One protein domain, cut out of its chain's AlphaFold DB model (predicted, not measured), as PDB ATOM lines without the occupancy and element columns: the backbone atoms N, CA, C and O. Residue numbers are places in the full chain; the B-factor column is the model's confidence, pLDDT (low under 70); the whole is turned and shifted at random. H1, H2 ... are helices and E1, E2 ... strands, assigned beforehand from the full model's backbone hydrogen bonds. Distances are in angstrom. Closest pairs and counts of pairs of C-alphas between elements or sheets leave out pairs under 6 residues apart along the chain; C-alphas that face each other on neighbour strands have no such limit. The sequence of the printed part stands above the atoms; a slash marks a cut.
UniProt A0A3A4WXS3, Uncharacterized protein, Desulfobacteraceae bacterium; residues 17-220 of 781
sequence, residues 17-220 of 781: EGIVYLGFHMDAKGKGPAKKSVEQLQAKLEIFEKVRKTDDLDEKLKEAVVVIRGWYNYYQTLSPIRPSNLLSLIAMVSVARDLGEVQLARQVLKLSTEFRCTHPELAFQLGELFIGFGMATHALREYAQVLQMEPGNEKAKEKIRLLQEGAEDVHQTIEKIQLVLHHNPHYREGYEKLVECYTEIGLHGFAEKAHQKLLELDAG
ATOM      1  N   GLU A  17     125.699 144.633 199.882       80.88
ATOM      2  CA  GLU A  17     124.701 145.118 198.914       80.88
ATOM      3  C   GLU A  17     125.359 145.467 197.574       80.88
ATOM      4  O   GLU A  17     124.745 145.323 196.519       80.88
ATOM      5  N   GLY A  18     126.624 145.896 197.631       84.62
ATOM      6  CA  GLY A  18     127.420 146.303 196.481       84.62
ATOM      7  C   GLY A  18     127.119 147.723 195.993       84.62
ATOM      8  O   GLY A  18     126.159 148.379 196.399       84.62
ATOM      9  N   ILE A  19     127.973 148.223 195.099       88.56
ATOM     10  CA  ILE A  19     127.795 149.512 194.418       88.56
ATOM     11  C   ILE A  19     127.954 149.363 192.906       88.56
ATOM     12  O   ILE A  19     128.766 148.573 192.423       88.56
ATOM     13  N   VAL A  20     127.214 150.176 192.145       86.69
ATOM     14  CA  VAL A  20     127.378 150.291 190.688       86.69
ATOM     15  C   VAL A  20     128.025 151.627 190.338       86.69
ATOM     16  O   VAL A  20     127.424 152.682 190.537       86.69
ATOM     17  N   TYR A  21     129.225 151.590 189.760       85.50
ATOM     18  CA  TYR A  21     129.958 152.781 189.326       85.50
ATOM     19  C   TYR A  21     130.589 152.564 187.947       85.50
ATOM     20  O   TYR A  21     131.234 151.547 187.700       85.50
ATOM     21  N   LEU A  22     130.370 153.516 187.030       86.25
ATOM     22  CA  LEU A  22     130.817 153.458 185.626       86.25
ATOM     23  C   LEU A  22     130.517 152.113 184.923       86.25
ATOM     24  O   LEU A  22     131.316 151.615 184.141       86.25
ATOM     25  N   GLY A  23     129.360 151.508 185.210       86.12
ATOM     26  CA  GLY A  23     128.942 150.243 184.594       86.12
ATOM     27  C   GLY A  23     129.555 148.977 185.205       86.12
ATOM     28  O   GLY A  23     129.185 147.884 184.780       86.12
ATOM     29  N   PHE A  24     130.417 149.091 186.220       90.19
ATOM     30  CA  PHE A  24     130.885 147.968 187.039       90.19
ATOM     31  C   PHE A  24     130.035 147.809 188.303       90.19
ATOM     32  O   PHE A  24     129.673 148.809 188.918       90.19
ATOM     33  N   HIS A  25     129.763 146.565 188.701       90.56
ATOM     34  CA  HIS A  25     129.332 146.191 190.048       90.56
ATOM     35  C   HIS A  25     130.563 145.881 190.906       90.56
ATOM     36  O   HIS A  25     131.509 145.261 190.413       90.56
ATOM     37  N   MET A  26     130.559 146.318 192.163       90.56
ATOM     38  CA  MET A  26     131.633 146.078 193.128       90.56
ATOM     39  C   MET A  26     131.036 145.721 194.490       90.56
ATOM     40  O   MET A  26     130.265 146.506 195.038       90.56
ATOM     41  N   ASP A  27     131.388 144.552 195.017       89.25
ATOM     42  CA  ASP A  27     130.902 143.999 196.288       89.25
ATOM     43  C   ASP A  27     132.015 143.209 197.012       89.25
ATOM     44  O   ASP A  27     133.168 143.189 196.575       89.25
ATOM     45  N   ALA A  28     131.682 142.548 198.127       87.06
ATOM     46  CA  ALA A  28     132.619 141.734 198.911       87.06
ATOM     47  C   ALA A  28     133.275 140.551 198.154       87.06
ATOM     48  O   ALA A  28     134.229 139.969 198.666       87.06
ATOM     49  N   LYS A  29     132.789 140.177 196.963       84.69
ATOM     50  CA  LYS A  29     133.349 139.124 196.094       84.69
ATOM     51  C   LYS A  29     134.233 139.682 194.973       84.69
ATOM     52  O   LYS A  29     134.874 138.903 194.274       84.69
ATOM     53  N   GLY A  30     134.284 141.005 194.793       86.44
ATOM     54  CA  GLY A  30     135.181 141.675 193.852       86.44
ATOM     55  C   GLY A  30     134.481 142.665 192.919       86.44
ATOM     56  O   GLY A  30     133.515 143.330 193.288       86.44
ATOM     57  N   LYS A  31     135.011 142.797 191.698       88.88
ATOM     58  CA  LYS A  31     134.573 143.759 190.676       88.88
ATOM     59  C   LYS A  31     134.225 143.035 189.376       88.88
ATOM     60  O   LYS A  31     135.062 142.323 188.835       88.88
ATOM     61  N   GLY A  32     133.042 143.298 188.826       89.56
ATOM     62  CA  GLY A  32     132.600 142.753 187.537       89.56
ATOM     63  C   GLY A  32     131.662 143.702 186.782       89.56
ATOM     64  O   GLY A  32     131.373 144.795 187.270       89.56
ATOM     65  N   PRO A  33     131.178 143.342 185.583       92.75
ATOM     66  CA  PRO A  33     130.216 144.162 184.846       92.75
ATOM     67  C   PRO A  33     128.852 144.187 185.548       92.75
ATOM     68  O   PRO A  33     128.337 143.152 185.962       92.75
ATOM     69  N   ALA A  34     128.238 145.363 185.679       91.50
ATOM     70  CA  ALA A  34     126.913 145.486 186.282       91.50
ATOM     71  C   ALA A  34     125.828 144.876 185.382       91.50
ATOM     72  O   ALA A  34     125.898 144.986 184.158       91.50
ATOM     73  N   LYS A  35     124.769 144.312 185.984       89.31
ATOM     74  CA  LYS A  35     123.666 143.645 185.264       89.31
ATOM     75  C   LYS A  35     123.114 144.481 184.099       89.31
ATOM     76  O   LYS A  35     123.016 143.989 182.981       89.31
ATOM     77  N   LYS A  36     122.867 145.773 184.337       89.88
ATOM     78  CA  LYS A  36     122.382 146.727 183.325       89.88
ATOM     79  C   LYS A  36     123.340 146.913 182.141       89.88
ATOM     80  O   LYS A  36     122.889 147.182 181.032       89.88
ATOM     81  N   SER A  37     124.645 146.767 182.355       91.69
ATOM     82  CA  SER A  37     125.648 146.794 181.285       91.69
ATOM     83  C   SER A  37     125.551 145.537 180.416       91.69
ATOM     84  O   SER A  37     125.598 145.642 179.193       91.69
ATOM     85  N   VAL A  38     125.362 144.365 181.036       91.06
ATOM     86  CA  VAL A  38     125.179 143.082 180.333       91.06
ATOM     87  C   VAL A  38     123.882 143.092 179.515       91.06
ATOM     88  O   VAL A  38     123.914 142.787 178.325       91.06
ATOM     89  N   GLU A  39     122.775 143.555 180.102       90.69
ATOM     90  CA  GLU A  39     121.485 143.755 179.414       90.69
ATOM     91  C   GLU A  39     121.633 144.692 178.191       90.69
ATOM     92  O   GLU A  39     121.107 144.417 177.113       90.69
ATOM     93  N   GLN A  40     122.417 145.773 178.314       91.00
ATOM     94  CA  GLN A  40     122.719 146.691 177.205       91.00
ATOM     95  C   GLN A  40     123.634 146.101 176.119       91.00
ATOM     96  O   GLN A  40     123.615 146.596 174.990       91.00
ATOM     97  N   LEU A  41     124.444 145.085 176.429       91.06
ATOM     98  CA  LEU A  41     125.202 144.341 175.423       91.06
ATOM     99  C   LEU A  41     124.299 143.336 174.700       91.06
ATOM    100  O   LEU A  41     124.320 143.281 173.473       91.06
ATOM    101  N   GLN A  42     123.482 142.587 175.442       90.44
ATOM    102  CA  GLN A  42     122.542 141.603 174.895       90.44
ATOM    103  C   GLN A  42     121.599 142.255 173.874       90.44
ATOM    104  O   GLN A  42     121.567 141.821 172.723       90.44
ATOM    105  N   ALA A  43     120.993 143.395 174.220       89.69
ATOM    106  CA  ALA A  43     120.139 144.170 173.315       89.69
ATOM    107  C   ALA A  43     120.856 144.697 172.048       89.69
ATOM    108  O   ALA A  43     120.207 144.964 171.038       89.69
ATOM    109  N   LYS A  44     122.192 144.850 172.062       90.25
ATOM    110  CA  LYS A  44     122.978 145.160 170.850       90.25
ATOM    111  C   LYS A  44     123.243 143.915 170.006       90.25
ATOM    112  O   LYS A  44     123.238 144.007 168.783       90.25
ATOM    113  N   LEU A  45     123.480 142.768 170.642       90.19
ATOM    114  CA  LEU A  45     123.745 141.505 169.952       90.19
ATOM    115  C   LEU A  45     122.471 140.893 169.344       90.19
ATOM    116  O   LEU A  45     122.543 140.276 168.285       90.19
ATOM    117  N   GLU A  46     121.303 141.127 169.947       88.25
ATOM    118  CA  GLU A  46     119.978 140.745 169.426       88.25
ATOM    119  C   GLU A  46     119.671 141.323 168.035       88.25
ATOM    120  O   GLU A  46     118.966 140.691 167.251       88.25
ATOM    121  N   ILE A  47     120.252 142.472 167.670       85.38
ATOM    122  CA  ILE A  47     120.088 143.087 166.338       85.38
ATOM    123  C   ILE A  47     120.558 142.133 165.219       85.38
ATOM    124  O   ILE A  47     120.002 142.139 164.118       85.38
ATOM    125  N   PHE A  48     121.524 141.254 165.511       85.25
ATOM    126  CA  PHE A  48     122.050 140.261 164.572       85.25
ATOM    127  C   PHE A  48     121.209 138.975 164.461       85.25
ATOM    128  O   PHE A  48     121.542 138.117 163.647       85.25
ATOM    129  N   GLU A  49     120.101 138.830 165.203       81.50
ATOM    130  CA  GLU A  49     119.191 137.673 165.095       81.50
ATOM    131  C   GLU A  49     118.645 137.506 163.663       81.50
ATOM    132  O   GLU A  49     118.526 136.394 163.146       81.50
ATOM    133  N   LYS A  50     118.323 138.623 162.996       73.88
ATOM    134  CA  LYS A  50     117.600 138.635 161.716       73.88
ATOM    135  C   LYS A  50     118.551 138.865 160.545       73.88
ATOM    136  O   LYS A  50     118.639 139.958 159.984       73.88
ATOM    137  N   VAL A  51     119.261 137.801 160.176       73.31
ATOM    138  CA  VAL A  51     120.067 137.720 158.947       73.31
ATOM    139  C   VAL A  51     119.179 137.307 157.769       73.31
ATOM    140  O   VAL A  51     118.554 136.248 157.786       73.31
ATOM    141  N   ARG A  52     119.126 138.137 156.726       70.38
ATOM    142  CA  ARG A  52     118.502 137.821 155.433       70.38
ATOM    143  C   ARG A  52     119.562 137.252 154.490       70.38
ATOM    144  O   ARG A  52     120.707 137.680 154.546       70.38
ATOM    145  N   LYS A  53     119.159 136.410 153.530       66.19
ATOM    146  CA  LYS A  53     120.037 135.879 152.456       66.19
ATOM    147  C   LYS A  53     120.671 136.939 151.528       66.19
ATOM    148  O   LYS A  53     121.380 136.586 150.596       66.19
ATOM    149  N   THR A  54     120.366 138.219 151.731       70.81
ATOM    150  CA  THR A  54     120.849 139.363 150.940       70.81
ATOM    151  C   THR A  54     121.673 140.350 151.768       70.81
ATOM    152  O   THR A  54     121.954 141.444 151.288       70.81
ATOM    153  N   ASP A  55     121.960 140.040 153.034       77.19
ATOM    154  CA  ASP A  55     122.790 140.886 153.890       77.19
ATOM    155  C   ASP A  55     124.269 140.530 153.693       77.19
ATOM    156  O   ASP A  55     124.597 139.350 153.558       77.19
ATOM    157  N   ASP A  56     125.164 141.520 153.733       83.38
ATOM    158  CA  ASP A  56     126.599 141.247 153.831       83.38
ATOM    159  C   ASP A  56     126.890 140.637 155.213       83.38
ATOM    160  O   ASP A  56     126.762 141.281 156.262       83.38
ATOM    161  N   LEU A  57     127.202 139.340 155.211       84.19
ATOM    162  CA  LEU A  57     127.438 138.585 156.433       84.19
ATOM    163  C   LEU A  57     128.811 138.890 157.035       84.19
ATOM    164  O   LEU A  57     128.943 138.893 158.258       84.19
ATOM    165  N   ASP A  58     129.805 139.181 156.197       83.50
ATOM    166  CA  ASP A  58     131.152 139.526 156.638       83.50
ATOM    167  C   ASP A  58     131.156 140.901 157.314       83.50
ATOM    168  O   ASP A  58     131.839 141.087 158.320       83.50
ATOM    169  N   GLU A  59     130.398 141.870 156.793       87.75
ATOM    170  CA  GLU A  59     130.166 143.167 157.433       87.75
ATOM    171  C   GLU A  59     129.468 142.992 158.788       87.75
ATOM    172  O   GLU A  59     130.024 143.398 159.811       87.75
ATOM    173  N   LYS A  60     128.328 142.286 158.841       88.88
ATOM    174  CA  LYS A  60     127.619 142.016 160.107       88.88
ATOM    175  C   LYS A  60     128.474 141.263 161.131       88.88
ATOM    176  O   LYS A  60     128.405 141.553 162.326       88.88
ATOM    177  N   LEU A  61     129.297 140.307 160.694       89.88
ATOM    178  CA  LEU A  61     130.203 139.576 161.580       89.88
ATOM    179  C   LEU A  61     131.310 140.491 162.123       89.88
ATOM    180  O   LEU A  61     131.603 140.438 163.319       89.88
ATOM    181  N   LYS A  62     131.870 141.386 161.295       91.31
ATOM    182  CA  LYS A  62     132.820 142.425 161.738       91.31
ATOM    183  C   LYS A  62     132.173 143.382 162.745       91.31
ATOM    184  O   LYS A  62     132.800 143.675 163.760       91.31
ATOM    185  N   GLU A  63     130.929 143.819 162.528       92.94
ATOM    186  CA  GLU A  63     130.192 144.654 163.490       92.94
ATOM    187  C   GLU A  63     130.035 143.955 164.851       92.94
ATOM    188  O   GLU A  63     130.376 144.531 165.888       92.94
ATOM    189  N   ALA A  64     129.586 142.697 164.865       92.94
ATOM    190  CA  ALA A  64     129.442 141.915 166.093       92.94
ATOM    191  C   ALA A  64     130.791 141.694 166.806       92.94
ATOM    192  O   ALA A  64     130.884 141.863 168.024       92.94
ATOM    193  N   VAL A  65     131.861 141.396 166.058       94.38
ATOM    194  CA  VAL A  65     133.233 141.293 166.586       94.38
ATOM    195  C   VAL A  65     133.706 142.622 167.187       94.38
ATOM    196  O   VAL A  65     134.299 142.617 168.264       94.38
ATOM    197  N   VAL A  66     133.411 143.768 166.562       95.38
ATOM    198  CA  VAL A  66     133.735 145.101 167.105       95.38
ATOM    199  C   VAL A  66     132.954 145.391 168.390       95.38
ATOM    200  O   VAL A  66     133.536 145.911 169.342       95.38
ATOM    201  N   VAL A  67     131.674 145.011 168.473       94.44
ATOM    202  CA  VAL A  67     130.869 145.145 169.702       94.44
ATOM    203  C   VAL A  67     131.449 144.301 170.845       94.44
ATOM    204  O   VAL A  67     131.596 144.807 171.960       94.44
ATOM    205  N   ILE A  68     131.834 143.050 170.577       95.12
ATOM    206  CA  ILE A  68     132.376 142.129 171.591       95.12
ATOM    207  C   ILE A  68     133.806 142.521 172.005       95.12
ATOM    208  O   ILE A  68     134.099 142.574 173.200       95.12
ATOM    209  N   ARG A  69     134.684 142.899 171.064       95.56
ATOM    210  CA  ARG A  69     136.015 143.455 171.386       95.56
ATOM    211  C   ARG A  69     135.906 144.780 172.147       95.56
ATOM    212  O   ARG A  69     136.670 145.010 173.078       95.56
ATOM    213  N   GLY A  70     134.935 145.631 171.810       94.00
ATOM    214  CA  GLY A  70     134.649 146.870 172.541       94.00
ATOM    215  C   GLY A  70     134.218 146.624 173.991       94.00
ATOM    216  O   GLY A  70     134.647 147.353 174.885       94.00
ATOM    217  N   TRP A  71     133.430 145.572 174.239       94.62
ATOM    218  CA  TRP A  71     133.115 145.109 175.592       94.62
ATOM    219  C   TRP A  71     134.362 144.603 176.325       94.62
ATOM    220  O   TRP A  71     134.642 145.074 177.428       94.62
ATOM    221  N   TYR A  72     135.128 143.694 175.711       94.38
ATOM    222  CA  TYR A  72     136.330 143.124 176.325       94.38
ATOM    223  C   TYR A  72     137.354 144.206 176.687       94.38
ATOM    224  O   TYR A  72     137.820 144.252 177.819       94.38
ATOM    225  N   ASN A  73     137.624 145.154 175.787       93.94
ATOM    226  CA  ASN A  73     138.552 146.256 176.045       93.94
ATOM    227  C   ASN A  73     138.159 147.102 177.273       93.94
ATOM    228  O   ASN A  73     139.037 147.647 177.940       93.94
ATOM    229  N   TYR A  74     136.863 147.205 177.590       94.12
ATOM    230  CA  TYR A  74     136.372 147.956 178.748       94.12
ATOM    231  C   TYR A  74     136.311 147.119 180.034       94.12
ATOM    232  O   TYR A  74     136.717 147.591 181.095       94.12
ATOM    233  N   TYR A  75     135.797 145.889 179.952       92.44
ATOM    234  CA  TYR A  75     135.496 145.045 181.115       92.44
ATOM    235  C   TYR A  75     136.540 143.962 181.415       92.44
ATOM    236  O   TYR A  75     136.508 143.405 182.509       92.44
ATOM    237  N   GLN A  76     137.449 143.680 180.477       91.25
ATOM    238  CA  GLN A  76     138.502 142.655 180.548       91.25
ATOM    239  C   GLN A  76     137.965 141.245 180.876       91.25
ATOM    240  O   GLN A  76     138.587 140.475 181.599       91.25
ATOM    241  N   THR A  77     136.766 140.919 180.375       90.50
ATOM    242  CA  THR A  77     136.172 139.577 180.478       90.50
ATOM    243  C   THR A  77     135.078 139.351 179.429       90.50
ATOM    244  O   THR A  77     134.250 140.234 179.177       90.50
ATOM    245  N   LEU A  78     135.048 138.150 178.845       89.38
ATOM    246  CA  LEU A  78     133.956 137.663 177.990       89.38
ATOM    247  C   LEU A  78     132.902 136.837 178.756       89.38
ATOM    248  O   LEU A  78     131.800 136.643 178.249       89.38
ATOM    249  N   SER A  79     133.198 136.380 179.979       81.94
ATOM    250  CA  SER A  79     132.373 135.422 180.740       81.94
ATOM    251  C   SER A  79     130.878 135.782 180.908       81.94
ATOM    252  O   SER A  79     130.051 134.886 180.740       81.94
ATOM    253  N   PRO A  80     130.468 137.038 181.196       80.62
ATOM    254  CA  PRO A  80     129.047 137.373 181.357       80.62
ATOM    255  C   PRO A  80     128.290 137.553 180.028       80.62
ATOM    256  O   PRO A  80     127.098 137.863 180.043       80.62
ATOM    257  N   ILE A  81     128.947 137.382 178.876       83.38
ATOM    258  CA  ILE A  81     128.287 137.388 177.571       83.38
ATOM    259  C   ILE A  81     127.714 135.989 177.315       83.38
ATOM    260  O   ILE A  81     128.456 135.021 177.179       83.38
ATOM    261  N   ARG A  82     126.389 135.881 177.168       86.00
ATOM    262  CA  ARG A  82     125.759 134.732 176.499       86.00
ATOM    263  C   ARG A  82     125.368 135.164 175.082       86.00
ATOM    264  O   ARG A  82     124.700 136.195 174.966       86.00
ATOM    265  N   PRO A  83     125.746 134.430 174.019       89.38
ATOM    266  CA  PRO A  83     125.275 134.740 172.674       89.38
ATOM    267  C   PRO A  83     123.756 134.545 172.589       89.38
ATOM    268  O   PRO A  83     123.223 133.569 173.117       89.38
ATOM    269  N   SER A  84     123.059 135.469 171.926       86.69
ATOM    270  CA  SER A  84     121.600 135.416 171.719       86.69
ATOM    271  C   SER A  84     121.207 134.880 170.337       86.69
ATOM    272  O   SER A  84     120.044 134.572 170.096       86.69
ATOM    273  N   ASN A  85     122.171 134.752 169.424       90.25
ATOM    274  CA  ASN A  85     121.999 134.212 168.075       90.25
ATOM    275  C   ASN A  85     123.325 133.661 167.525       90.25
ATOM    276  O   ASN A  85     124.405 133.979 168.032       90.25
ATOM    277  N   LEU A  86     123.255 132.874 166.448       90.75
ATOM    278  CA  LEU A  86     124.421 132.176 165.898       90.75
ATOM    279  C   LEU A  86     125.530 133.118 165.390       90.75
ATOM    280  O   LEU A  86     126.706 132.794 165.530       90.75
ATOM    281  N   LEU A  87     125.191 134.303 164.871       92.06
ATOM    282  CA  LEU A  87     126.188 135.291 164.442       92.06
ATOM    283  C   LEU A  87     126.957 135.843 165.654       92.06
ATOM    284  O   LEU A  87     128.187 135.856 165.649       92.06
ATOM    285  N   SER A  88     126.252 136.197 166.737       92.56
ATOM    286  CA  SER A  88     126.886 136.603 168.000       92.56
ATOM    287  C   SER A  88     127.747 135.495 168.625       92.56
ATOM    288  O   SER A  88     128.774 135.797 169.230       92.56
ATOM    289  N   LEU A  89     127.387 134.219 168.427       94.25
ATOM    290  CA  LEU A  89     128.179 133.064 168.859       94.25
ATOM    291  C   LEU A  89     129.481 132.943 168.057       94.25
ATOM    292  O   LEU A  89     130.550 132.882 168.659       94.25
ATOM    293  N   ILE A  90     129.420 132.971 166.723       94.25
ATOM    294  CA  ILE A  90     130.606 132.910 165.844       94.25
ATOM    295  C   ILE A  90     131.543 134.097 166.125       94.25
ATOM    296  O   ILE A  90     132.757 133.908 166.240       94.25
ATOM    297  N   ALA A  91     130.989 135.296 166.336       94.38
ATOM    298  CA  ALA A  91     131.748 136.481 166.732       94.38
ATOM    299  C   ALA A  91     132.419 136.310 168.108       94.38
ATOM    300  O   ALA A  91     133.606 136.600 168.250       94.38
ATOM    301  N   MET A  92     131.698 135.797 169.112       94.81
ATOM    302  CA  MET A  92     132.241 135.563 170.455       94.81
ATOM    303  C   MET A  92     133.347 134.502 170.456       94.81
ATOM    304  O   MET A  92     134.386 134.721 171.069       94.81
ATOM    305  N   VAL A  93     133.159 133.387 169.743       95.25
ATOM    306  CA  VAL A  93     134.166 132.319 169.608       95.25
ATOM    307  C   VAL A  93     135.415 132.833 168.895       95.25
ATOM    308  O   VAL A  93     136.524 132.541 169.335       95.25
ATOM    309  N   SER A  94     135.245 133.642 167.844       93.38
ATOM    310  CA  SER A  94     136.363 134.293 167.150       93.38
ATOM    311  C   SER A  94     137.157 135.190 168.100       93.38
ATOM    312  O   SER A  94     138.364 135.024 168.227       93.38
ATOM    313  N   VAL A  95     136.486 136.080 168.843       94.94
ATOM    314  CA  VAL A  95     137.158 136.989 169.788       94.94
ATOM    315  C   VAL A  95     137.819 136.234 170.944       94.94
ATOM    316  O   VAL A  95     138.956 136.548 171.279       94.94
ATOM    317  N   ALA A  96     137.165 135.219 171.515       94.25
ATOM    318  CA  ALA A  96     137.746 134.385 172.568       94.25
ATOM    319  C   ALA A  96     139.011 133.655 172.082       94.25
ATOM    320  O   ALA A  96     140.031 133.669 172.765       94.25
ATOM    321  N   ARG A  97     138.983 133.081 170.870       92.75
ATOM    322  CA  ARG A  97     140.152 132.444 170.245       92.75
ATOM    323  C   ARG A  97     141.286 133.444 170.011       92.75
ATOM    324  O   ARG A  97     142.424 133.149 170.357       92.75
ATOM    325  N   ASP A  98     140.980 134.617 169.460       92.75
ATOM    326  CA  ASP A  98     141.967 135.667 169.170       92.75
ATOM    327  C   ASP A  98     142.617 136.251 170.450       92.75
ATOM    328  O   ASP A  98     143.677 136.870 170.371       92.75
ATOM    329  N   LEU A  99     141.987 136.064 171.618       92.94
ATOM    330  CA  LEU A  99     142.490 136.437 172.949       92.94
ATOM    331  C   LEU A  99     143.182 135.283 173.699       92.94
ATOM    332  O   LEU A  99     143.710 135.501 174.786       92.94
ATOM    333  N   GLY A 100     143.173 134.061 173.156       91.56
ATOM    334  CA  GLY A 100     143.705 132.869 173.824       91.56
ATOM    335  C   GLY A 100     142.761 132.209 174.843       91.56
ATOM    336  O   GLY A 100     143.149 131.229 175.474       91.56
ATOM    337  N   GLU A 101     141.508 132.661 174.981       92.44
ATOM    338  CA  GLU A 101     140.486 132.060 175.860       92.44
ATOM    339  C   GLU A 101     139.905 130.749 175.261       92.44
ATOM    340  O   GLU A 101     138.696 130.594 175.064       92.44
ATOM    341  N   VAL A 102     140.775 129.779 174.949       89.88
ATOM    342  CA  VAL A 102     140.453 128.515 174.249       89.88
ATOM    343  C   VAL A 102     139.362 127.709 174.963       89.88
ATOM    344  O   VAL A 102     138.461 127.169 174.314       89.88
ATOM    345  N   GLN A 103     139.402 127.639 176.296       89.00
ATOM    346  CA  GLN A 103     138.402 126.939 177.103       89.00
ATOM    347  C   GLN A 103     137.022 127.600 176.983       89.00
ATOM    348  O   GLN A 103     136.035 126.888 176.782       89.00
ATOM    349  N   LEU A 104     136.935 128.937 177.030       90.50
ATOM    350  CA  LEU A 104     135.665 129.645 176.843       90.50
ATOM    351  C   LEU A 104     135.157 129.481 175.408       90.50
ATOM    352  O   LEU A 104     133.989 129.158 175.213       90.50
ATOM    353  N   ALA A 105     136.027 129.613 174.404       92.19
ATOM    354  CA  ALA A 105     135.663 129.405 173.005       92.19
ATOM    355  C   ALA A 105     135.060 128.001 172.770       92.19
ATOM    356  O   ALA A 105     134.014 127.868 172.131       92.19
ATOM    357  N   ARG A 106     135.651 126.956 173.372       90.94
ATOM    358  CA  ARG A 106     135.120 125.579 173.359       90.94
ATOM    359  C   ARG A 106     133.808 125.417 174.137       90.94
ATOM    360  O   ARG A 106     132.975 124.611 173.725       90.94
ATOM    361  N   GLN A 107     133.598 126.139 175.238       89.75
ATOM    362  CA  GLN A 107     132.317 126.140 175.963       89.75
ATOM    363  C   GLN A 107     131.210 126.812 175.139       89.75
ATOM    364  O   GLN A 107     130.137 126.235 174.968       89.75
ATOM    365  N   VAL A 108     131.490 127.987 174.571       91.81
ATOM    366  CA  VAL A 108     130.549 128.761 173.750       91.81
ATOM    367  C   VAL A 108     130.182 128.010 172.465       91.81
ATOM    368  O   VAL A 108     129.013 128.003 172.089       91.81
ATOM    369  N   LEU A 109     131.121 127.291 171.832       91.69
ATOM    370  CA  LEU A 109     130.822 126.453 170.661       91.69
ATOM    371  C   LEU A 109     129.788 125.352 170.929       91.69
ATOM    372  O   LEU A 109     129.013 125.039 170.028       91.69
ATOM    373  N   LYS A 110     129.715 124.787 172.144       88.31
ATOM    374  CA  LYS A 110     128.697 123.766 172.482       88.31
ATOM    375  C   LYS A 110     127.270 124.325 172.412       88.31
ATOM    376  O   LYS A 110     126.342 123.592 172.065       88.31
ATOM    377  N   LEU A 111     127.108 125.628 172.668       90.50
ATOM    378  CA  LEU A 111     125.827 126.332 172.570       90.50
ATOM    379  C   LEU A 111     125.325 126.459 171.123       90.50
ATOM    380  O   LEU A 111     124.168 126.812 170.933       90.50
ATOM    381  N   SER A 112     126.129 126.149 170.092       89.44
ATOM    382  CA  SER A 112     125.674 126.210 168.691       89.44
ATOM    383  C   SER A 112     124.434 125.345 168.445       89.44
ATOM    384  O   SER A 112     123.556 125.726 167.676       89.44
ATOM    385  N   THR A 113     124.322 124.232 169.176       85.75
ATOM    386  CA  THR A 113     123.181 123.307 169.146       85.75
ATOM    387  C   THR A 113     121.868 123.887 169.687       85.75
ATOM    388  O   THR A 113     120.809 123.342 169.375       85.75
ATOM    389  N   GLU A 114     121.904 124.998 170.432       87.81
ATOM    390  CA  GLU A 114     120.704 125.733 170.860       87.81
ATOM    391  C   GLU A 114     120.085 126.547 169.704       87.81
ATOM    392  O   GLU A 114     118.902 126.890 169.743       87.81
ATOM    393  N   PHE A 115     120.861 126.835 168.650       85.88
ATOM    394  CA  PHE A 115     120.460 127.693 167.536       85.88
ATOM    395  C   PHE A 115     120.119 126.886 166.278       85.88
ATOM    396  O   PHE A 115     120.751 125.886 165.946       85.88
ATOM    397  N   ARG A 116     119.129 127.361 165.513       80.06
ATOM    398  CA  ARG A 116     118.846 126.846 164.166       80.06
ATOM    399  C   ARG A 116     119.591 127.685 163.136       80.06
ATOM    400  O   ARG A 116     119.275 128.862 162.978       80.06
ATOM    401  N   CYS A 117     120.532 127.084 162.414       81.44
ATOM    402  CA  CYS A 117     121.131 127.744 161.259       81.44
ATOM    403  C   CYS A 117     120.159 127.725 160.066       81.44
ATOM    404  O   CYS A 117     119.545 126.704 159.765       81.44
ATOM    405  N   THR A 118     120.006 128.867 159.395       79.69
ATOM    406  CA  THR A 118     119.170 129.033 158.188       79.69
ATOM    407  C   THR A 118     119.903 129.786 157.070       79.69
ATOM    408  O   THR A 118     119.288 130.200 156.083       79.69
ATOM    409  N   HIS A 119     121.220 129.968 157.218       86.00
ATOM    410  CA  HIS A 119     122.074 130.683 156.275       86.00
ATOM    411  C   HIS A 119     123.329 129.853 155.949       86.00
ATOM    412  O   HIS A 119     124.071 129.513 156.872       86.00
ATOM    413  N   PRO A 120     123.611 129.550 154.669       88.62
ATOM    414  CA  PRO A 120     124.693 128.644 154.281       88.62
ATOM    415  C   PRO A 120     126.062 129.145 154.747       88.62
ATOM    416  O   PRO A 120     126.776 128.408 155.416       88.62
ATOM    417  N   GLU A 121     126.399 130.419 154.527       88.38
ATOM    418  CA  GLU A 121     127.696 130.949 154.976       88.38
ATOM    419  C   GLU A 121     127.827 130.987 156.522       88.38
ATOM    420  O   GLU A 121     128.925 130.798 157.025       88.38
ATOM    421  N   LEU A 122     126.738 131.087 157.314       89.56
ATOM    422  CA  LEU A 122     126.844 130.947 158.786       89.56
ATOM    423  C   LEU A 122     127.195 129.507 159.197       89.56
ATOM    424  O   LEU A 122     128.006 129.315 160.099       89.56
ATOM    425  N   ALA A 123     126.612 128.500 158.536       91.88
ATOM    426  CA  ALA A 123     126.985 127.101 158.753       91.88
ATOM    427  C   ALA A 123     128.426 126.826 158.282       91.88
ATOM    428  O   ALA A 123     129.172 126.135 158.971       91.88
ATOM    429  N   PHE A 124     128.853 127.418 157.162       93.56
ATOM    430  CA  PHE A 124     130.224 127.280 156.664       93.56
ATOM    431  C   PHE A 124     131.253 127.860 157.648       93.56
ATOM    432  O   PHE A 124     132.180 127.157 158.044       93.56
ATOM    433  N   GLN A 125     131.048 129.093 158.125       92.25
ATOM    434  CA  GLN A 125     131.924 129.735 159.117       92.25
ATOM    435  C   GLN A 125     131.934 128.990 160.466       92.25
ATOM    436  O   GLN A 125     132.978 128.890 161.111       92.25
ATOM    437  N   LEU A 126     130.803 128.407 160.887       93.88
ATOM    438  CA  LEU A 126     130.757 127.533 162.065       93.88
ATOM    439  C   LEU A 126     131.555 126.231 161.848       93.88
ATOM    440  O   LEU A 126     132.247 125.783 162.762       93.88
ATOM    441  N   GLY A 127     131.504 125.654 160.644       94.50
ATOM    442  CA  GLY A 127     132.331 124.513 160.242       94.50
ATOM    443  C   GLY A 127     133.829 124.823 160.308       94.50
ATOM    444  O   GLY A 127     134.576 124.070 160.933       94.50
ATOM    445  N   GLU A 128     134.254 125.968 159.767       94.69
ATOM    446  CA  GLU A 128     135.648 126.432 159.832       94.69
ATOM    447  C   GLU A 128     136.120 126.645 161.280       94.69
ATOM    448  O   GLU A 128     137.232 126.245 161.637       94.69
ATOM    449  N   LEU A 129     135.265 127.201 162.151       94.00
ATOM    450  CA  LEU A 129     135.557 127.287 163.585       94.00
ATOM    451  C   LEU A 129     135.711 125.899 164.217       94.00
ATOM    452  O   LEU A 129     136.676 125.682 164.947       94.00
ATOM    453  N   PHE A 130     134.821 124.945 163.929       94.44
ATOM    454  CA  PHE A 130     134.951 123.580 164.449       94.44
ATOM    455  C   PHE A 130     136.256 122.904 164.001       94.44
ATOM    456  O   PHE A 130     136.902 122.257 164.829       94.44
ATOM    457  N   ILE A 131     136.699 123.100 162.754       93.69
ATOM    458  CA  ILE A 131     138.022 122.643 162.293       93.69
ATOM    459  C   ILE A 131     139.148 123.296 163.100       93.69
ATOM    460  O   ILE A 131     140.022 122.585 163.594       93.69
ATOM    461  N   GLY A 132     139.079 124.607 163.340       90.50
ATOM    462  CA  GLY A 132     140.047 125.342 164.162       90.50
ATOM    463  C   GLY A 132     140.171 124.879 165.624       90.50
ATOM    464  O   GLY A 132     141.135 125.250 166.286       90.50
ATOM    465  N   PHE A 133     139.243 124.057 166.133       90.12
ATOM    466  CA  PHE A 133     139.321 123.434 167.465       90.12
ATOM    467  C   PHE A 133     139.495 121.901 167.441       90.12
ATOM    468  O   PHE A 133     139.422 121.277 168.507       90.12
ATOM    469  N   GLY A 134     139.720 121.300 166.263       88.12
ATOM    470  CA  GLY A 134     139.899 119.854 166.066       88.12
ATOM    471  C   GLY A 134     138.596 119.040 165.992       88.12
ATOM    472  O   GLY A 134     138.618 117.814 166.042       88.12
ATOM    473  N   MET A 135     137.436 119.688 165.882       89.75
ATOM    474  CA  MET A 135     136.113 119.063 166.009       89.75
ATOM    475  C   MET A 135     135.541 118.596 164.656       89.75
ATOM    476  O   MET A 135     134.410 118.933 164.301       89.75
ATOM    477  N   ALA A 136     136.309 117.799 163.905       89.50
ATOM    478  CA  ALA A 136     135.990 117.355 162.537       89.50
ATOM    479  C   ALA A 136     134.553 116.816 162.352       89.50
ATOM    480  O   ALA A 136     133.864 117.196 161.407       89.50
ATOM    481  N   THR A 137     134.063 115.992 163.284       88.94
ATOM    482  CA  THR A 137     132.701 115.423 163.273       88.94
ATOM    483  C   THR A 137     131.606 116.496 163.303       88.94
ATOM    484  O   THR A 137     130.576 116.355 162.648       88.94
ATOM    485  N   HIS A 138     131.832 117.593 164.031       90.38
ATOM    486  CA  HIS A 138     130.897 118.717 164.087       90.38
ATOM    487  C   HIS A 138     130.968 119.538 162.794       90.38
ATOM    488  O   HIS A 138     129.933 119.870 162.226       90.38
ATOM    489  N   ALA A 139     132.173 119.776 162.266       94.19
ATOM    490  CA  ALA A 139     132.351 120.467 160.991       94.19
ATOM    491  C   ALA A 139     131.652 119.740 159.823       94.19
ATOM    492  O   ALA A 139     130.936 120.378 159.057       94.19
ATOM    493  N   LEU A 140     131.762 118.404 159.730       92.56
ATOM    494  CA  LEU A 140     131.053 117.595 158.722       92.56
ATOM    495  C   LEU A 140     129.528 117.794 158.757       92.56
ATOM    496  O   LEU A 140     128.900 117.905 157.704       92.56
ATOM    497  N   ARG A 141     128.931 117.875 159.953       91.38
ATOM    498  CA  ARG A 141     127.498 118.157 160.130       91.38
ATOM    499  C   ARG A 141     127.120 119.565 159.652       91.38
ATOM    500  O   ARG A 141     126.035 119.747 159.098       91.38
ATOM    501  N   GLU A 142     127.975 120.562 159.863       93.25
ATOM    502  CA  GLU A 142     127.699 121.929 159.415       93.25
ATOM    503  C   GLU A 142     127.888 122.074 157.895       93.25
ATOM    504  O   GLU A 142     126.991 122.588 157.230       93.25
ATOM    505  N   TYR A 143     128.939 121.501 157.295       95.56
ATOM    506  CA  TYR A 143     129.082 121.453 155.829       95.56
ATOM    507  C   TYR A 143     127.941 120.675 155.148       95.56
ATOM    508  O   TYR A 143     127.473 121.073 154.081       95.56
ATOM    509  N   ALA A 144     127.421 119.612 155.774       91.69
ATOM    510  CA  ALA A 144     126.233 118.915 155.281       91.69
ATOM    511  C   ALA A 144     124.984 119.824 155.272       91.69
ATOM    512  O   ALA A 144     124.213 119.781 154.313       91.69
ATOM    513  N   GLN A 145     124.812 120.690 156.281       91.31
ATOM    514  CA  GLN A 145     123.756 121.715 156.298       91.31
ATOM    515  C   GLN A 145     123.980 122.803 155.234       91.31
ATOM    516  O   GLN A 145     123.006 123.235 154.614       91.31
ATOM    517  N   VAL A 146     125.229 123.207 154.952       94.31
ATOM    518  CA  VAL A 146     125.537 124.093 153.808       94.31
ATOM    519  C   VAL A 146     125.013 123.468 152.514       94.31
ATOM    520  O   VAL A 146     124.230 124.099 151.813       94.31
ATOM    521  N   LEU A 147     125.349 122.202 152.244       92.38
ATOM    522  CA  LEU A 147     124.903 121.490 151.040       92.38
ATOM    523  C   LEU A 147     123.401 121.161 151.017       92.38
ATOM    524  O   LEU A 147     122.854 120.889 149.950       92.38
ATOM    525  N   GLN A 148     122.714 121.187 152.162       89.56
ATOM    526  CA  GLN A 148     121.252 121.100 152.219       89.56
ATOM    527  C   GLN A 148     120.592 122.428 151.805       89.56
ATOM    528  O   GLN A 148     119.510 122.425 151.219       89.56
ATOM    529  N   MET A 149     121.234 123.563 152.100       89.06
ATOM    530  CA  MET A 149     120.762 124.905 151.730       89.06
ATOM    531  C   MET A 149     121.197 125.331 150.319       89.06
ATOM    532  O   MET A 149     120.463 126.066 149.656       89.06
ATOM    533  N   GLU A 150     122.372 124.879 149.876       90.75
ATOM    534  CA  GLU A 150     123.013 125.182 148.593       90.75
ATOM    535  C   GLU A 150     123.739 123.933 148.043       90.75
ATOM    536  O   GLU A 150     124.943 123.771 148.251       90.75
ATOM    537  N   PRO A 151     123.052 123.039 147.307       87.62
ATOM    538  CA  PRO A 151     123.651 121.791 146.807       87.62
ATOM    539  C   PRO A 151     124.869 121.962 145.877       87.62
ATOM    540  O   PRO A 151     125.656 121.032 145.717       87.62
ATOM    541  N   GLY A 152     125.032 123.144 145.269       87.38
ATOM    542  CA  GLY A 152     126.179 123.518 144.430       87.38
ATOM    543  C   GLY A 152     127.288 124.293 145.154       87.38
ATOM    544  O   GLY A 152     128.081 124.959 144.496       87.38
ATOM    545  N   ASN A 153     127.328 124.291 146.492       92.62
ATOM    546  CA  ASN A 153     128.360 125.003 147.248       92.62
ATOM    547  C   ASN A 153     129.680 124.206 147.264       92.62
ATOM    548  O   ASN A 153     129.950 123.419 148.173       92.62
ATOM    549  N   GLU A 154     130.508 124.412 146.238       93.06
ATOM    550  CA  GLU A 154     131.766 123.676 146.040       93.06
ATOM    551  C   GLU A 154     132.745 123.792 147.227       93.06
ATOM    552  O   GLU A 154     133.406 122.806 147.549       93.06
ATOM    553  N   LYS A 155     132.771 124.925 147.957       94.50
ATOM    554  CA  LYS A 155     133.600 125.071 149.176       94.50
ATOM    555  C   LYS A 155     133.266 123.985 150.210       94.50
ATOM    556  O   LYS A 155     134.154 123.405 150.828       94.50
ATOM    557  N   ALA A 156     131.976 123.717 150.433       94.12
ATOM    558  CA  ALA A 156     131.534 122.733 151.419       94.12
ATOM    559  C   ALA A 156     131.852 121.294 150.978       94.12
ATOM    560  O   ALA A 156     132.216 120.467 151.816       94.12
ATOM    561  N   LYS A 157     131.789 121.008 149.670       94.12
ATOM    562  CA  LYS A 157     132.205 119.714 149.099       94.12
ATOM    563  C   LYS A 157     133.702 119.469 149.272       94.12
ATOM    564  O   LYS A 157     134.093 118.394 149.716       94.12
ATOM    565  N   GLU A 158     134.526 120.472 148.964       94.56
ATOM    566  CA  GLU A 158     135.982 120.435 149.143       94.56
ATOM    567  C   GLU A 158     136.343 120.133 150.605       94.56
ATOM    568  O   GLU A 158     137.089 119.195 150.882       94.56
ATOM    569  N   LYS A 159     135.731 120.846 151.559       95.75
ATOM    570  CA  LYS A 159     135.946 120.617 152.996       95.75
ATOM    571  C   LYS A 159     135.513 119.219 153.449       95.75
ATOM    572  O   LYS A 159     136.237 118.582 154.209       95.75
ATOM    573  N   ILE A 160     134.375 118.713 152.967       94.38
ATOM    574  CA  ILE A 160     133.933 117.334 153.240       94.38
ATOM    575  C   ILE A 160     134.928 116.313 152.673       94.38
ATOM    576  O   ILE A 160     135.258 115.347 153.360       94.38
ATOM    577  N   ARG A 161     135.438 116.535 151.455       92.44
ATOM    578  CA  ARG A 161     136.400 115.649 150.788       92.44
ATOM    579  C   ARG A 161     137.736 115.589 151.525       92.44
ATOM    580  O   ARG A 161     138.184 114.495 151.848       92.44
ATOM    581  N   LEU A 162     138.312 116.734 151.894       92.12
ATOM    582  CA  LEU A 162     139.561 116.801 152.667       92.12
ATOM    583  C   LEU A 162     139.459 116.045 154.006       92.12
ATOM    584  O   LEU A 162     140.407 115.391 154.434       92.12
ATOM    585  N   LEU A 163     138.291 116.079 154.654       88.88
ATOM    586  CA  LEU A 163     138.042 115.349 155.903       88.88
ATOM    587  C   LEU A 163     137.841 113.840 155.701       88.88
ATOM    588  O   LEU A 163     138.056 113.077 156.644       88.88
ATOM    589  N   GLN A 164     137.438 113.405 154.503       84.06
ATOM    590  CA  GLN A 164     137.384 111.993 154.107       84.06
ATOM    591  C   GLN A 164     138.774 111.473 153.724       84.06
ATOM    592  O   GLN A 164     139.153 110.407 154.183       84.06
ATOM    593  N   GLU A 165     139.544 112.241 152.949       81.75
ATOM    594  CA  GLU A 165     140.919 111.911 152.544       81.75
ATOM    595  C   GLU A 165     141.879 111.887 153.748       81.75
ATOM    596  O   GLU A 165     142.768 111.045 153.813       81.75
ATOM    597  N   GLY A 166     141.642 112.728 154.763       76.00
ATOM    598  CA  GLY A 166     142.261 112.640 156.091       76.00
ATOM    599  C   GLY A 166     141.639 111.570 157.006       76.00
ATOM    600  O   GLY A 166     141.348 111.847 158.173       76.00
ATOM    601  N   ALA A 167     141.342 110.378 156.488       79.12
ATOM    602  CA  ALA A 167     140.966 109.194 157.266       79.12
ATOM    603  C   ALA A 167     142.067 108.133 157.155       79.12
ATOM    604  O   ALA A 167     142.616 107.926 156.079       79.12
ATOM    605  N   GLU A 168     142.369 107.437 158.252       75.50
ATOM    606  CA  GLU A 168     143.418 106.406 158.255       75.50
ATOM    607  C   GLU A 168     142.967 105.119 157.544       75.50
ATOM    608  O   GLU A 168     143.797 104.343 157.073       75.50
ATOM    609  N   ASP A 169     141.650 104.886 157.461       81.56
ATOM    610  CA  ASP A 169     141.069 103.690 156.860       81.56
ATOM    611  C   ASP A 169     139.691 103.916 156.197       81.56
ATOM    612  O   ASP A 169     139.011 104.943 156.350       81.56
ATOM    613  N   VAL A 170     139.266 102.905 155.434       77.12
ATOM    614  CA  VAL A 170     138.030 102.901 154.638       77.12
ATOM    615  C   VAL A 170     136.766 102.818 155.508       77.12
ATOM    616  O   VAL A 170     135.713 103.311 155.106       77.12
ATOM    617  N   HIS A 171     136.832 102.256 156.718       73.50
ATOM    618  CA  HIS A 171     135.699 102.220 157.647       73.50
ATOM    619  C   HIS A 171     135.450 103.600 158.270       73.50
ATOM    620  O   HIS A 171     134.319 104.080 158.206       73.50
ATOM    621  N   GLN A 172     136.493 104.289 158.747       78.69
ATOM    622  CA  GLN A 172     136.411 105.698 159.161       78.69
ATOM    623  C   GLN A 172     135.881 106.586 158.023       78.69
ATOM    624  O   GLN A 172     135.052 107.470 158.243       78.69
ATOM    625  N   THR A 173     136.325 106.327 156.791       82.81
ATOM    626  CA  THR A 173     135.822 107.007 155.588       82.81
ATOM    627  C   THR A 173     134.314 106.784 155.415       82.81
ATOM    628  O   THR A 173     133.559 107.751 155.303       82.81
ATOM    629  N   ILE A 174     133.846 105.531 155.481       78.38
ATOM    630  CA  ILE A 174     132.419 105.172 155.417       78.38
ATOM    631  C   ILE A 174     131.612 105.856 156.532       78.38
ATOM    632  O   ILE A 174     130.547 106.399 156.242       78.38
ATOM    633  N   GLU A 175     132.094 105.881 157.776       78.75
ATOM    634  CA  GLU A 175     131.402 106.531 158.901       78.75
ATOM    635  C   GLU A 175     131.263 108.047 158.702       78.75
ATOM    636  O   GLU A 175     130.161 108.592 158.830       78.75
ATOM    637  N   LYS A 176     132.343 108.727 158.291       85.56
ATOM    638  CA  LYS A 176     132.328 110.160 157.945       85.56
ATOM    639  C   LYS A 176     131.320 110.463 156.828       85.56
ATOM    640  O   LYS A 176     130.594 111.456 156.907       85.56
ATOM    641  N   ILE A 177     131.224 109.606 155.807       87.56
ATOM    642  CA  ILE A 177     130.247 109.759 154.717       87.56
ATOM    643  C   ILE A 177     128.814 109.487 155.200       87.56
ATOM    644  O   ILE A 177     127.904 110.246 154.865       87.56
ATOM    645  N   GLN A 178     128.592 108.444 156.006       81.50
ATOM    646  CA  GLN A 178     127.276 108.137 156.577       81.50
ATOM    647  C   GLN A 178     126.752 109.284 157.453       81.50
ATOM    648  O   GLN A 178     125.563 109.588 157.392       81.50
ATOM    649  N   LEU A 179     127.625 109.968 158.202       81.00
ATOM    650  CA  LEU A 179     127.277 111.170 158.962       81.00
ATOM    651  C   LEU A 179     126.833 112.329 158.052       81.00
ATOM    652  O   LEU A 179     125.799 112.949 158.305       81.00
ATOM    653  N   VAL A 180     127.570 112.600 156.968       86.94
ATOM    654  CA  VAL A 180     127.176 113.621 155.978       86.94
ATOM    655  C   VAL A 180     125.830 113.264 155.342       86.94
ATOM    656  O   VAL A 180     124.953 114.120 155.263       86.94
ATOM    657  N   LEU A 181     125.619 112.000 154.960       86.12
ATOM    658  CA  LEU A 181     124.364 111.520 154.367       86.12
ATOM    659  C   LEU A 181     123.192 111.453 155.361       86.12
ATOM    660  O   LEU A 181     122.039 111.518 154.941       86.12
ATOM    661  N   HIS A 182     123.452 111.353 156.666       82.69
ATOM    662  CA  HIS A 182     122.421 111.470 157.700       82.69
ATOM    663  C   HIS A 182     121.851 112.895 157.759       82.69
ATOM    664  O   HIS A 182     120.638 113.071 157.874       82.69
ATOM    665  N   HIS A 183     122.715 113.908 157.638       79.94
ATOM    666  CA  HIS A 183     122.317 115.319 157.651       79.94
ATOM    667  C   HIS A 183     121.869 115.841 156.276       79.94
ATOM    668  O   HIS A 183     120.939 116.643 156.207       79.94
ATOM    669  N   ASN A 184     122.453 115.344 155.182       85.62
ATOM    670  CA  ASN A 184     122.024 115.617 153.812       85.62
ATOM    671  C   ASN A 184     121.851 114.317 152.991       85.62
ATOM    672  O   ASN A 184     122.748 113.935 152.234       85.62
ATOM    673  N   PRO A 185     120.668 113.672 153.055       86.31
ATOM    674  CA  PRO A 185     120.348 112.469 152.276       86.31
ATOM    675  C   PRO A 185     120.265 112.668 150.750       86.31
ATOM    676  O   PRO A 185     119.858 111.746 150.045       86.31
ATOM    677  N   HIS A 186     120.586 113.858 150.236       85.94
ATOM    678  CA  HIS A 186     120.622 114.186 148.808       85.94
ATOM    679  C   HIS A 186     122.035 114.448 148.275       85.94
ATOM    680  O   HIS A 186     122.197 114.776 147.100       85.94
ATOM    681  N   TYR A 187     123.071 114.290 149.104       89.88
ATOM    682  CA  TYR A 187     124.453 114.500 148.684       89.88
ATOM    683  C   TYR A 187     124.959 113.348 147.797       89.88
ATOM    684  O   TYR A 187     125.498 112.351 148.278       89.88
ATOM    685  N   ARG A 188     124.774 113.508 146.480       90.12
ATOM    686  CA  ARG A 188     125.124 112.540 145.424       90.12
ATOM    687  C   ARG A 188     126.550 111.995 145.558       90.12
ATOM    688  O   ARG A 188     126.729 110.785 145.655       90.12
ATOM    689  N   GLU A 189     127.534 112.882 145.680       91.19
ATOM    690  CA  GLU A 189     128.962 112.539 145.798       91.19
ATOM    691  C   GLU A 189     129.260 111.660 147.032       91.19
ATOM    692  O   GLU A 189     130.151 110.811 147.002       91.19
ATOM    693  N   GLY A 190     128.467 111.783 148.104       90.56
ATOM    694  CA  GLY A 190     128.539 110.887 149.260       90.56
ATOM    695  C   GLY A 190     128.105 109.456 148.929       90.56
ATOM    696  O   GLY A 190     128.749 108.500 149.358       90.56
ATOM    697  N   TYR A 191     127.055 109.273 148.124       90.69
ATOM    698  CA  TYR A 191     126.680 107.938 147.652       90.69
ATOM    699  C   TYR A 191     127.703 107.370 146.658       90.69
ATOM    700  O   TYR A 191     127.982 106.176 146.729       90.69
ATOM    701  N   GLU A 192     128.327 108.196 145.810       91.56
ATOM    702  CA  GLU A 192     129.431 107.768 144.929       91.56
ATOM    703  C   GLU A 192     130.617 107.240 145.746       91.56
ATOM    704  O   GLU A 192     131.072 106.117 145.518       91.56
ATOM    705  N   LYS A 193     131.040 107.978 146.781       91.31
ATOM    706  CA  LYS A 193     132.118 107.541 147.677       91.31
ATOM    707  C   LYS A 193     131.744 106.287 148.487       91.31
ATOM    708  O   LYS A 193     132.598 105.434 148.710       91.31
ATOM    709  N   LEU A 194     130.471 106.096 148.859       86.19
ATOM    710  CA  LEU A 194     130.017 104.820 149.440       86.19
ATOM    711  C   LEU A 194     130.062 103.651 148.442       86.19
ATOM    712  O   LEU A 194     130.390 102.542 148.857       86.19
ATOM    713  N   VAL A 195     129.746 103.853 147.156       85.38
ATOM    714  CA  VAL A 195     129.883 102.793 146.134       85.38
ATOM    715  C   VAL A 195     131.341 102.357 146.014       85.38
ATOM    716  O   VAL A 195     131.609 101.155 146.015       85.38
ATOM    717  N   GLU A 196     132.267 103.315 145.963       88.75
ATOM    718  CA  GLU A 196     133.713 103.075 145.939       88.75
ATOM    719  C   GLU A 196     134.158 102.276 147.176       88.75
ATOM    720  O   GLU A 196     134.557 101.115 147.051       88.75
ATOM    721  N   CYS A 197     133.980 102.839 148.376       81.69
ATOM    722  CA  CYS A 197     134.451 102.236 149.622       81.69
ATOM    723  C   CYS A 197     133.807 100.869 149.913       81.69
ATOM    724  O   CYS A 197     134.502  99.947 150.331       81.69
ATOM    725  N   TYR A 198     132.501 100.678 149.664       73.12
ATOM    726  CA  TYR A 198     131.871  99.359 149.832       73.12
ATOM    727  C   TYR A 198     132.339  98.333 148.793       73.12
ATOM    728  O   TYR A 198     132.309  97.137 149.085       73.12
ATOM    729  N   THR A 199     132.753  98.758 147.597       72.19
ATOM    730  CA  THR A 199     133.315  97.847 146.587       72.19
ATOM    731  C   THR A 199     134.723  97.410 146.979       72.19
ATOM    732  O   THR A 199     135.021  96.219 146.900       72.19
ATOM    733  N   GLU A 200     135.541  98.340 147.475       79.00
ATOM    734  CA  GLU A 200     136.899  98.093 147.970       79.00
ATOM    735  C   GLU A 200     136.928  97.041 149.092       79.00
ATOM    736  O   GLU A 200     137.665  96.059 149.003       79.00
ATOM    737  N   ILE A 201     136.048  97.157 150.097       71.75
ATOM    738  CA  ILE A 201     135.939  96.171 151.193       71.75
ATOM    739  C   ILE A 201     135.064  94.942 150.855       71.75
ATOM    740  O   ILE A 201     134.673  94.190 151.750       71.75
ATOM    741  N   GLY A 202     134.725  94.723 149.578       50.38
ATOM    742  CA  GLY A 202     133.988  93.540 149.100       50.38
ATOM    743  C   GLY A 202     132.512  93.457 149.522       50.38
ATOM    744  O   GLY A 202     131.859  92.424 149.343       50.38
ATOM    745  N   LEU A 203     131.941  94.531 150.072       53.66
ATOM    746  CA  LEU A 203     130.537  94.626 150.478       53.66
ATOM    747  C   LEU A 203     129.631  95.020 149.300       53.66
ATOM    748  O   LEU A 203     128.846  95.965 149.376       53.66
ATOM    749  N   HIS A 204     129.685  94.252 148.209       55.91
ATOM    750  CA  HIS A 204     128.973  94.555 146.959       55.91
ATOM    751  C   HIS A 204     127.458  94.775 147.146       55.91
ATOM    752  O   HIS A 204     126.901  95.691 146.558       55.91
ATOM    753  N   GLY A 205     126.797  94.032 148.044       47.22
ATOM    754  CA  GLY A 205     125.374  94.231 148.379       47.22
ATOM    755  C   GLY A 205     125.064  95.470 149.242       47.22
ATOM    756  O   GLY A 205     123.916  95.671 149.641       47.22
ATOM    757  N   PHE A 206     126.066  96.278 149.595       49.75
ATOM    758  CA  PHE A 206     125.916  97.644 150.114       49.75
ATOM    759  C   PHE A 206     126.312  98.679 149.052       49.75
ATOM    760  O   PHE A 206     125.598  99.672 148.913       49.75
ATOM    761  N   ALA A 207     127.343  98.406 148.242       56.97
ATOM    762  CA  ALA A 207     127.667  99.200 147.053       56.97
ATOM    763  C   ALA A 207     126.467  99.289 146.088       56.97
ATOM    764  O   ALA A 207     126.073 100.379 145.697       56.97
ATOM    765  N   GLU A 208     125.799  98.168 145.805       54.41
ATOM    766  CA  GLU A 208     124.576  98.083 144.992       54.41
ATOM    767  C   GLU A 208     123.451  98.991 145.519       54.41
ATOM    768  O   GLU A 208     122.784  99.667 144.742       54.41
ATOM    769  N   LYS A 209     123.276  99.088 146.845       61.62
ATOM    770  CA  LYS A 209     122.265  99.964 147.469       61.62
ATOM    771  C   LYS A 209     122.649 101.441 147.401       61.62
ATOM    772  O   LYS A 209     121.772 102.288 147.245       61.62
ATOM    773  N   ALA A 210     123.937 101.757 147.536       64.62
ATOM    774  CA  ALA A 210     124.440 103.114 147.341       64.62
ATOM    775  C   ALA A 210     124.309 103.535 145.864       64.62
ATOM    776  O   ALA A 210     123.873 104.645 145.583       64.62
ATOM    777  N   HIS A 211     124.559 102.619 144.927       71.81
ATOM    778  CA  HIS A 211     124.368 102.840 143.496       71.81
ATOM    779  C   HIS A 211     122.884 102.989 143.128       71.81
ATOM    780  O   HIS A 211     122.523 103.918 142.414       71.81
ATOM    781  N   GLN A 212     121.993 102.169 143.696       72.44
ATOM    782  CA  GLN A 212     120.543 102.351 143.561       72.44
ATOM    783  C   GLN A 212     120.098 103.736 144.058       72.44
ATOM    784  O   GLN A 212     119.262 104.374 143.425       72.44
ATOM    785  N   LYS A 213     120.698 104.247 145.144       81.25
ATOM    786  CA  LYS A 213     120.443 105.611 145.634       81.25
ATOM    787  C   LYS A 213     120.968 106.708 144.704       81.25
ATOM    788  O   LYS A 213     120.341 107.757 144.652       81.25
ATOM    789  N   LEU A 214     122.038 106.477 143.939       83.94
ATOM    790  CA  LEU A 214     122.443 107.393 142.862       83.94
ATOM    791  C   LEU A 214     121.398 107.429 141.746       83.94
ATOM    792  O   LEU A 214     120.972 108.509 141.357       83.94
ATOM    793  N   LEU A 215     120.921 106.263 141.301       81.31
ATOM    794  CA  LEU A 215     119.876 106.171 140.276       81.31
ATOM    795  C   LEU A 215     118.561 106.834 140.730       81.31
ATOM    796  O   LEU A 215     117.923 107.524 139.944       81.31
ATOM    797  N   GLU A 216     118.182 106.701 142.008       78.19
ATOM    798  CA  GLU A 216     117.040 107.424 142.598       78.19
ATOM    799  C   GLU A 216     117.232 108.951 142.662       78.19
ATOM    800  O   GLU A 216     116.247 109.684 142.620       78.19
ATOM    801  N   LEU A 217     118.469 109.444 142.799       80.44
ATOM    802  CA  LEU A 217     118.762 110.882 142.790       80.44
ATOM    803  C   LEU A 217     118.790 111.444 141.362       80.44
ATOM    804  O   LEU A 217     118.277 112.539 141.133       80.44
ATOM    805  N   ASP A 218     119.338 110.683 140.413       74.81
ATOM    806  CA  ASP A 218     119.473 111.080 139.009       74.81
ATOM    807  C   ASP A 218     118.133 111.015 138.241       74.81
ATOM    808  O   ASP A 218     117.947 111.763 137.284       74.81
ATOM    809  N   ALA A 219     117.170 110.192 138.684       65.88
ATOM    810  CA  ALA A 219     115.820 110.092 138.104       65.88
ATOM    811  C   ALA A 219     114.867 111.258 138.467       65.88
ATOM    812  O   ALA A 219     113.773 111.372 137.912       65.88
ATOM    813  N   GLY A 220     115.261 112.137 139.394       54.81
ATOM    814  CA  GLY A 220     114.473 113.310 139.782       54.81
ATOM    815  C   GLY A 220     113.145 113.004 140.508       54.81
ATOM    816  O   GLY A 220     112.812 111.854 140.796       54.81
TER     817      GLY A 220
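This is residues 17 to 220 of the 781 residues of an uncharacterized protein of Desulfobacteraceae bacterium (UniProt A0A3A4WXS3). The model is a long, loose stack of helices, folded back and forth as helical hairpins, with a small three-stranded sheet at one end and H9 and H10 at the other. H1 and H2, side by side, slant between the sheet and the row from H3 to H10, which mostly crosses the long axis; within it H5, H6, H7 and H8 form an up-and-down bundle, each running against the one before. The printed part has 204 residues, with E1, E2 and E3, then H1 to H10; the class is mostly helix. The sheet, in the order E1 E2 E3, is antiparallel, a meander in which each strand neighbours the one before. The whole is loose, with a radius of gyration of the C-alphas of 21.5 A, and only just a rod, spanning 73 by 36 by 24 A.

E1, residues 19 to 21, and E2, residues 24 to 27, are a hairpin; N 19 and O 26 are 2.9 A apart, within hydrogen-bond range. E2 and E3, residues 30 to 33, are another, with N 25 and O 32 at 2.8 A. H1, residues 35 to 49, only grazes the sheet, with residues 35 to 37; H2, residues 57 to 75, only grazes it with residues 71 to 75. H1 and H2 touch at a shallow tilt of 8 degrees, opposite ways, their closest C-alphas those of Leu 45 and Ala 64, 6.9 A. H3, residues 86 to 98, is the hub: it touches H1, H2, H4, residues 102 to 114, and H5, residues 120 to 132. H2 and H3 stand at a steep tilt of 56 degrees, closest at C-alphas 65 and 91, 5.0 A. H5 touches H6, residues 136 to 149, at C-alphas 127 and 139, 4.1 A. H6 touches H7, residues 154 to 165, at C-alphas 143 and 156, 5.2 A, and H8, residues 170 to 183, at C-alphas 144 and 180, 5.4 A. H8 touches H9, residues 188 to 200, at C-alphas 177 and 190, 5.8 A; H9 touches H10, residues 204 to 218, at C-alphas 195 and 207, 4.3 A. Every O i to N i+4 pair is within hydrogen-bond range in H2, H3, H5, H7, H8 and H9, against 7 of 11 in H1, 9 of 10 in H6, 10 of 11 in H10 and 4 of 9 in H4, where 7 of 10 O i to N i+3 pairs are.

E1 begins at C-alpha 19, (127.795, 149.512, 194.418). H2, the longest helix, measures 26.8 A and H1 21.5 A. H10, 20.7 A, ends at C-alpha 218, (119.473, 111.080, 139.009).

The C-alphas farthest apart, of Glu 17 and His 204, are 72.6 A apart. The printed part has no cut and no long link. Confidence is under 70 at residues 53, 202 to 210 and 219 to 220.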